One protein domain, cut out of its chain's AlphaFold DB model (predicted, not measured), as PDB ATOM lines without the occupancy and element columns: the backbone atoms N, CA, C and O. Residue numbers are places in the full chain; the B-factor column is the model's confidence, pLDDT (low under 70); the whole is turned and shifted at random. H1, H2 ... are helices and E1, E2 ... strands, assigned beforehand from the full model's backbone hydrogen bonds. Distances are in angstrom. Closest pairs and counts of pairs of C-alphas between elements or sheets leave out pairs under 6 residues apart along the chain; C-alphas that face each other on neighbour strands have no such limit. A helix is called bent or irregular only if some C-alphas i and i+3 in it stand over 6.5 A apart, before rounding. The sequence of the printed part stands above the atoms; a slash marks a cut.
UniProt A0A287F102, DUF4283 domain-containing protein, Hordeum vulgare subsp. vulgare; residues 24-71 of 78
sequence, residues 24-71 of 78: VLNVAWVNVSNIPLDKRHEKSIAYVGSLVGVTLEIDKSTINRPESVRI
ATOM      1  N   VAL A  24     -32.134  31.213-105.895       69.12
ATOM      2  CA  VAL A  24     -30.950  30.352-105.796       69.12
ATOM      3  C   VAL A  24     -30.827  29.606-107.126       69.12
ATOM      4  O   VAL A  24     -31.771  28.941-107.544       69.12
ATOM      5  N   LEU A  25     -29.700  29.765-107.825       78.88
ATOM      6  CA  LEU A  25     -29.421  28.966-109.017       78.88
ATOM      7  C   LEU A  25     -29.201  27.517-108.584       78.88
ATOM      8  O   LEU A  25     -28.448  27.259-107.644       78.88
ATOM      9  N   ASN A  26     -29.810  26.576-109.297       84.19
ATOM     10  CA  ASN A  26     -29.490  25.168-109.136       84.19
ATOM     11  C   ASN A  26     -28.105  24.938-109.739       84.19
ATOM     12  O   ASN A  26     -27.892  25.141-110.936       84.19
ATOM     13  N   VAL A  27     -27.150  24.560-108.891       91.06
ATOM     14  CA  VAL A  27     -25.756  24.371-109.290       91.06
ATOM     15  C   VAL A  27     -25.466  22.892-109.481       91.06
ATOM     16  O   VAL A  27     -25.646  22.100-108.558       91.06
ATOM     17  N   ALA A  28     -24.959  22.525-110.655       92.88
ATOM     18  CA  ALA A  28     -24.581  21.155-110.964       92.88
ATOM     19  C   ALA A  28     -23.277  21.094-111.760       92.88
ATOM     20  O   ALA A  28     -22.944  21.988-112.539       92.88
ATOM     21  N   TRP A  29     -22.544  20.000-111.570       94.94
ATOM     22  CA  TRP A  29     -21.449  19.632-112.456       94.94
ATOM     23  C   TRP A  29     -21.999  18.860-113.648       94.94
ATOM     24  O   TRP A  29     -22.680  17.853-113.462       94.94
ATOM     25  N   VAL A  30     -21.652  19.291-114.854       94.00
ATOM     26  CA  VAL A  30     -22.053  18.646-116.104       94.00
ATOM     27  C   VAL A  30     -20.827  18.312-116.948       94.00
ATOM     28  O   VAL A  30     -19.806  18.999-116.877       94.00
ATOM     29  N   ASN A  31     -20.936  17.259-117.754       94.81
ATOM     30  CA  ASN A  31     -19.913  16.883-118.721       94.81
ATOM     31  C   ASN A  31     -20.327  17.382-120.102       94.81
ATOM     32  O   ASN A  31     -21.412  17.062-120.583       94.81
ATOM     33  N   VAL A  32     -19.448  18.147-120.741       92.50
ATOM     34  CA  VAL A  32     -19.642  18.674-122.089       92.50
ATOM     35  C   VAL A  32     -18.734  17.909-123.037       92.50
ATOM     36  O   VAL A  32     -17.507  18.009-122.979       92.50
ATOM     37  N   SER A  33     -19.351  17.105-123.893       92.44
ATOM     38  CA  SER A  33     -18.686  16.323-124.931       92.44
ATOM     39  C   SER A  33     -18.656  17.075-126.263       92.44
ATOM     40  O   SER A  33     -19.294  18.111-126.436       92.44
ATOM     41  N   ASN A  34     -17.926  16.520-127.231       90.88
ATOM     42  CA  ASN A  34     -17.920  16.978-128.624       90.88
ATOM     43  C   ASN A  34     -17.354  18.396-128.864       90.88
ATOM     44  O   ASN A  34     -17.595  18.992-129.912       90.88
ATOM     45  N   ILE A  35     -16.562  18.932-127.926       89.94
ATOM     46  CA  ILE A  35     -15.712  20.104-128.181       89.94
ATOM     47  C   ILE A  35     -14.376  19.599-128.753       89.94
ATOM     48  O   ILE A  35     -13.710  18.807-128.072       89.94
ATOM     49  N   PRO A  36     -13.953  20.041-129.952       91.38
ATOM     50  CA  PRO A  36     -12.637  19.710-130.502       91.38
ATOM     51  C   PRO A  36     -11.515  20.099-129.534       91.38
ATOM     52  O   PRO A  36     -11.545  21.200-128.985       91.38
ATOM     53  N   LEU A  37     -10.551  19.201-129.292       89.50
ATOM     54  CA  LEU A  37      -9.493  19.382-128.281       89.50
ATOM     55  C   LEU A  37      -8.688  20.672-128.492       89.50
ATOM     56  O   LEU A  37      -8.395  21.379-127.532       89.50
ATOM     57  N   ASP A  38      -8.409  21.015-129.745       90.88
ATOM     58  CA  ASP A  38      -7.720  22.235-130.169       90.88
ATOM     59  C   ASP A  38      -8.503  23.518-129.847       90.88
ATOM     60  O   ASP A  38      -7.905  24.575-129.674       90.88
ATOM     61  N   LYS A  39      -9.833  23.428-129.714       89.75
ATOM     62  CA  LYS A  39     -10.724  24.567-129.438       89.75
ATOM     63  C   LYS A  39     -11.173  24.657-127.986       89.75
ATOM     64  O   LYS A  39     -11.959  25.550-127.653       89.75
ATOM     65  N   ARG A  40     -10.686  23.780-127.102       91.31
ATOM     66  CA  ARG A  40     -11.009  23.760-125.662       91.31
ATOM     67  C   ARG A  40     -10.253  24.821-124.873       91.31
ATOM     68  O   ARG A  40      -9.618  24.558-123.855       91.31
ATOM     69  N   HIS A  41     -10.355  26.057-125.331       91.81
ATOM     70  CA  HIS A  41      -9.943  27.206-124.547       91.81
ATOM     71  C   HIS A  41     -11.015  27.528-123.508       91.81
ATOM     72  O   HIS A  41     -12.206  27.311-123.739       91.81
ATOM     73  N   GLU A  42     -10.598  28.111-122.388       91.62
ATOM     74  CA  GLU A  42     -11.489  28.494-121.287       91.62
ATOM     75  C   GLU A  42     -12.679  29.336-121.778       91.62
ATOM     76  O   GLU A  42     -13.822  29.066-121.421       91.62
ATOM     77  N   LYS A  43     -12.428  30.274-122.702       93.50
ATOM     78  CA  LYS A  43     -13.467  31.110-123.326       93.50
ATOM     79  C   LYS A  43     -14.470  30.303-124.150       93.50
ATOM     80  O   LYS A  43     -15.666  30.553-124.051       93.50
ATOM     81  N   SER A  44     -14.004  29.340-124.944       93.62
ATOM     82  CA  SER A  44     -14.875  28.491-125.766       93.62
ATOM     83  C   SER A  44     -15.757  27.600-124.894       93.62
ATOM     84  O   SER A  44     -16.951  27.474-125.142       93.62
ATOM     85  N   ILE A  45     -15.179  27.011-123.844       94.12
ATOM     86  CA  ILE A  45     -15.903  26.164-122.891       94.12
ATOM     87  C   ILE A  45     -16.941  26.994-122.124       94.12
ATOM     88  O   ILE A  45     -18.097  26.588-122.018       94.12
ATOM     89  N   ALA A  46     -16.553  28.178-121.641       93.62
ATOM     90  CA  ALA A  46     -17.462  29.095-120.961       93.62
ATOM     91  C   ALA A  46     -18.613  29.542-121.870       93.62
ATOM     92  O   ALA A  46     -19.752  29.607-121.409       93.62
ATOM     93  N   TYR A  47     -18.326  29.794-123.152       93.81
ATOM     94  CA  TYR A  47     -19.332  30.124-124.157       93.81
ATOM     95  C   TYR A  47     -20.336  28.983-124.348       93.81
ATOM     96  O   TYR A  47     -21.536  29.218-124.261       93.81
ATOM     97  N   VAL A  48     -19.873  27.740-124.515       92.94
ATOM     98  CA  VAL A  48     -20.769  26.575-124.618       92.94
ATOM     99  C   VAL A  48     -21.625  26.416-123.359       92.94
ATOM    100  O   VAL A  48     -22.830  26.211-123.468       92.94
ATOM    101  N   GLY A  49     -21.040  26.573-122.168       92.62
ATOM    102  CA  GLY A  49     -21.797  26.538-120.913       92.62
ATOM    103  C   GLY A  49     -22.869  27.630-120.824       92.62
ATOM    104  O   GLY A  49     -23.988  27.351-120.392       92.62
ATOM    105  N   SER A  50     -22.569  28.830-121.341       91.00
ATOM    106  CA  SER A  50     -23.482  29.982-121.347       91.00
ATOM    107  C   SER A  50     -24.770  29.771-122.149       91.00
ATOM    108  O   SER A  50     -25.757  30.460-121.907       91.00
ATOM    109  N   LEU A  51     -24.789  28.793-123.065       90.69
ATOM    110  CA  LEU A  51     -25.984  28.431-123.834       90.69
ATOM    111  C   LEU A  51     -27.046  27.714-122.986       90.69
ATOM    112  O   LEU A  51     -28.209  27.678-123.376       90.69
ATOM    113  N   VAL A  52     -26.652  27.130-121.850       87.12
ATOM    114  CA  VAL A  52     -27.530  26.322-120.983       87.12
ATOM    115  C   VAL A  52     -27.719  26.964-119.606       87.12
ATOM    116  O   VAL A  52     -28.767  26.813-118.981       87.12
ATOM    117  N   GLY A  53     -26.721  27.692-119.110       89.56
ATOM    118  CA  GLY A  53     -26.778  28.346-117.808       89.56
ATOM    119  C   GLY A  53     -25.560  29.222-117.555       89.56
ATOM    120  O   GLY A  53     -24.714  29.412-118.418       89.56
ATOM    121  N   VAL A  54     -25.437  29.764-116.349       91.38
ATOM    122  CA  VAL A  54     -24.258  30.552-115.981       91.38
ATOM    123  C   VAL A  54     -23.093  29.602-115.712       91.38
ATOM    124  O   VAL A  54     -23.165  28.786-114.794       91.38
ATOM    125  N   THR A  55     -22.006  29.708-116.477       94.00
ATOM    126  CA  THR A  55     -20.769  28.961-116.198       94.00
ATOM    127  C   THR A  55     -20.092  29.532-114.956       94.00
ATOM    128  O   THR A  55     -19.588  30.650-114.982       94.00
ATOM    129  N   LEU A  56     -20.089  28.764-113.867       94.06
ATOM    130  CA  LEU A  56     -19.513  29.162-112.581       94.06
ATOM    131  C   LEU A  56     -18.055  28.722-112.446       94.06
ATOM    132  O   LEU A  56     -17.250  29.424-111.844       94.06
ATOM    133  N   GLU A  57     -17.721  27.545-112.978       95.25
ATOM    134  CA  GLU A  57     -16.395  26.945-112.832       95.25
ATOM    135  C   GLU A  57     -16.106  25.985-113.992       95.25
ATOM    136  O   GLU A  57     -17.011  25.324-114.503       95.25
ATOM    137  N   ILE A  58     -14.841  25.884-114.395       95.19
ATOM    138  CA  ILE A  58     -14.370  24.919-115.394       95.19
ATOM    139  C   ILE A  58     -13.309  24.051-114.727       95.19
ATOM    140  O   ILE A  58     -12.312  24.566-114.217       95.19
ATOM    141  N   ASP A  59     -13.496  22.732-114.754       95.19
ATOM    142  CA  ASP A  59     -12.525  21.794-114.199       95.19
ATOM    143  C   ASP A  59     -11.320  21.673-115.141       95.19
ATOM    144  O   ASP A  59     -11.327  20.924-116.126       95.19
ATOM    145  N   LYS A  60     -10.252  22.410-114.817       92.94
ATOM    146  CA  LYS A  60      -9.020  22.465-115.618       92.94
ATOM    147  C   LYS A  60      -8.344  21.102-115.783       92.94
ATOM    148  O   LYS A  60      -7.673  20.887-116.788       92.94
ATOM    149  N   SER A  61      -8.566  20.160-114.860       93.06
ATOM    150  CA  SER A  61      -8.017  18.799-114.957       93.06
ATOM    151  C   SER A  61      -8.663  17.970-116.075       93.06
ATOM    152  O   SER A  61      -8.102  16.969-116.525       93.06
ATOM    153  N   THR A  62      -9.844  18.388-116.541       92.19
ATOM    154  CA  THR A  62     -10.633  17.673-117.553       92.19
ATOM    155  C   THR A  62     -10.522  18.263-118.953       92.19
ATOM    156  O   THR A  62     -10.911  17.604-119.909       92.19
ATOM    157  N   ILE A  63      -9.942  19.458-119.108       90.06
ATOM    158  CA  ILE A  63      -9.856  20.168-120.397       90.06
ATOM    159  C   ILE A  63      -9.216  19.291-121.484       90.06
ATOM    160  O   ILE A  63      -9.747  19.180-122.591       90.06
ATOM    161  N   ASN A  64      -8.127  18.602-121.134       89.12
ATOM    162  CA  ASN A  64      -7.356  17.769-122.055       89.12
ATOM    163  C   ASN A  64      -7.870  16.323-122.168       89.12
ATOM    164  O   ASN A  64      -7.288  15.529-122.905       89.12
ATOM    165  N   ARG A  65      -8.930  15.939-121.439       90.06
ATOM    166  CA  ARG A  65      -9.475  14.574-121.518       90.06
ATOM    167  C   ARG A  65     -10.193  14.388-122.848       90.06
ATOM    168  O   ARG A  65     -11.079  15.177-123.132       90.06
ATOM    169  N   PRO A  66      -9.919  13.349-123.644       84.75
ATOM    170  CA  PRO A  66     -10.493  13.224-124.984       84.75
ATOM    171  C   PRO A  66     -12.032  13.256-124.994       84.75
ATOM    172  O   PRO A  66     -12.626  13.945-125.821       84.75
ATOM    173  N   GLU A  67     -12.677  12.606-124.026       90.06
ATOM    174  CA  GLU A  67     -14.129  12.395-124.031       90.06
ATOM    175  C   GLU A  67     -14.957  13.652-123.733       90.06
ATOM    176  O   GLU A  67     -15.911  13.961-124.451       90.06
ATOM    177  N   SER A  68     -14.625  14.386-122.669       92.12
ATOM    178  CA  SER A  68     -15.437  15.515-122.213       92.12
ATOM    179  C   SER A  68     -14.667  16.472-121.311       92.12
ATOM    180  O   SER A  68     -13.666  16.104-120.695       92.12
ATOM    181  N   VAL A  69     -15.178  17.700-121.220       94.69
ATOM    182  CA  VAL A  69     -14.769  18.696-120.227       94.69
ATOM    183  C   VAL A  69     -15.873  18.839-119.196       94.69
ATOM    184  O   VAL A  69     -17.048  18.942-119.543       94.69
ATOM    185  N   ARG A  70     -15.501  18.876-117.922       95.69
ATOM    186  CA  ARG A  70     -16.437  19.050-116.821       95.69
ATOM    187  C   ARG A  70     -16.542  20.527-116.454       95.69
ATOM    188  O   ARG A  70     -15.535  21.195-116.218       95.69
ATOM    189  N   ILE A  71     -17.768  21.037-116.396       96.06
ATOM    190  CA  ILE A  71     -18.056  22.424-116.022       96.06
ATOM    191  C   ILE A  71     -19.136  22.475-114.951       96.06
ATOM    192  O   ILE A  71     -20.002  21.605-114.874       96.06
TER     193      ILE A  71
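Overview. This is residues 24 to 71 of the 78 residues of the protein "DUF4283 domain-containing protein" of Hordeum vulgare subsp. vulgare (UniProt A0A287F102). A two-stranded antiparallel ribbon, E1 beside E3, lies on one side of a small body and one short helix, H1, on the other, with E2 running between the helix and the end of E3. E1 is the long, bent strand; its beginning, with residues 24 and 25 before it, reaches to one end of the longest axis, and the link around Asp 38 to the other. The printed part has 48 residues, with one named helix and three named strands in the order E1, H1, E2, E3, of mixed class. It is compact, with a radius of gyration of the C-alphas of 10.2 A, and spans 34 by 16 by 15 A.

Arrangement. Begin with the sheet of E1, residues 26 to 33, and E3, residues 68 to 71, antiparallel at 162 degrees. Look at N 30 and O 71, 2.8 A apart, and N 69 and O 32, 2.9 A apart, within hydrogen-bond range. E1 bends by 51 degrees at residue 29. Next find E2, residues 54 to 58, which pairs with no named strand; its closest C-alphas to E3 are those of Ile 58 and Ile 71, 4.5 A apart. E1 and E2 are near each other. In H1, residues 42 to 50, every O i to N i+4 pair is within hydrogen-bond range. The closest C-alphas of H1 and E2 are those of Gly 49 and Thr 55, 5.4 A apart; those of H1 and E3 are Gly 49 and Ile 71, 7.4 A.

Along the chain. Find C-alpha 26 at (-29.490, 25.168, -109.136); from there E1 runs 21.1 A to C-alpha 33. H1 starts at C-alpha 42, (-11.489, 28.494, -121.287), and runs 12.1 A. E2 measures 11.4 A, and E3 runs 9.6 A to C-alpha 71 at (-18.056, 22.424, -116.022).

Size, cuts and confidence. The two farthest C-alphas, of Val 24 and Asp 38, are 34.6 A apart. The printed part has no cut. The link from H1 to E2 is tight; those from E1 to H1 and E2 to E3 are short. Mean pLDDT of the printed part is 91.3, with residue 24 under 70.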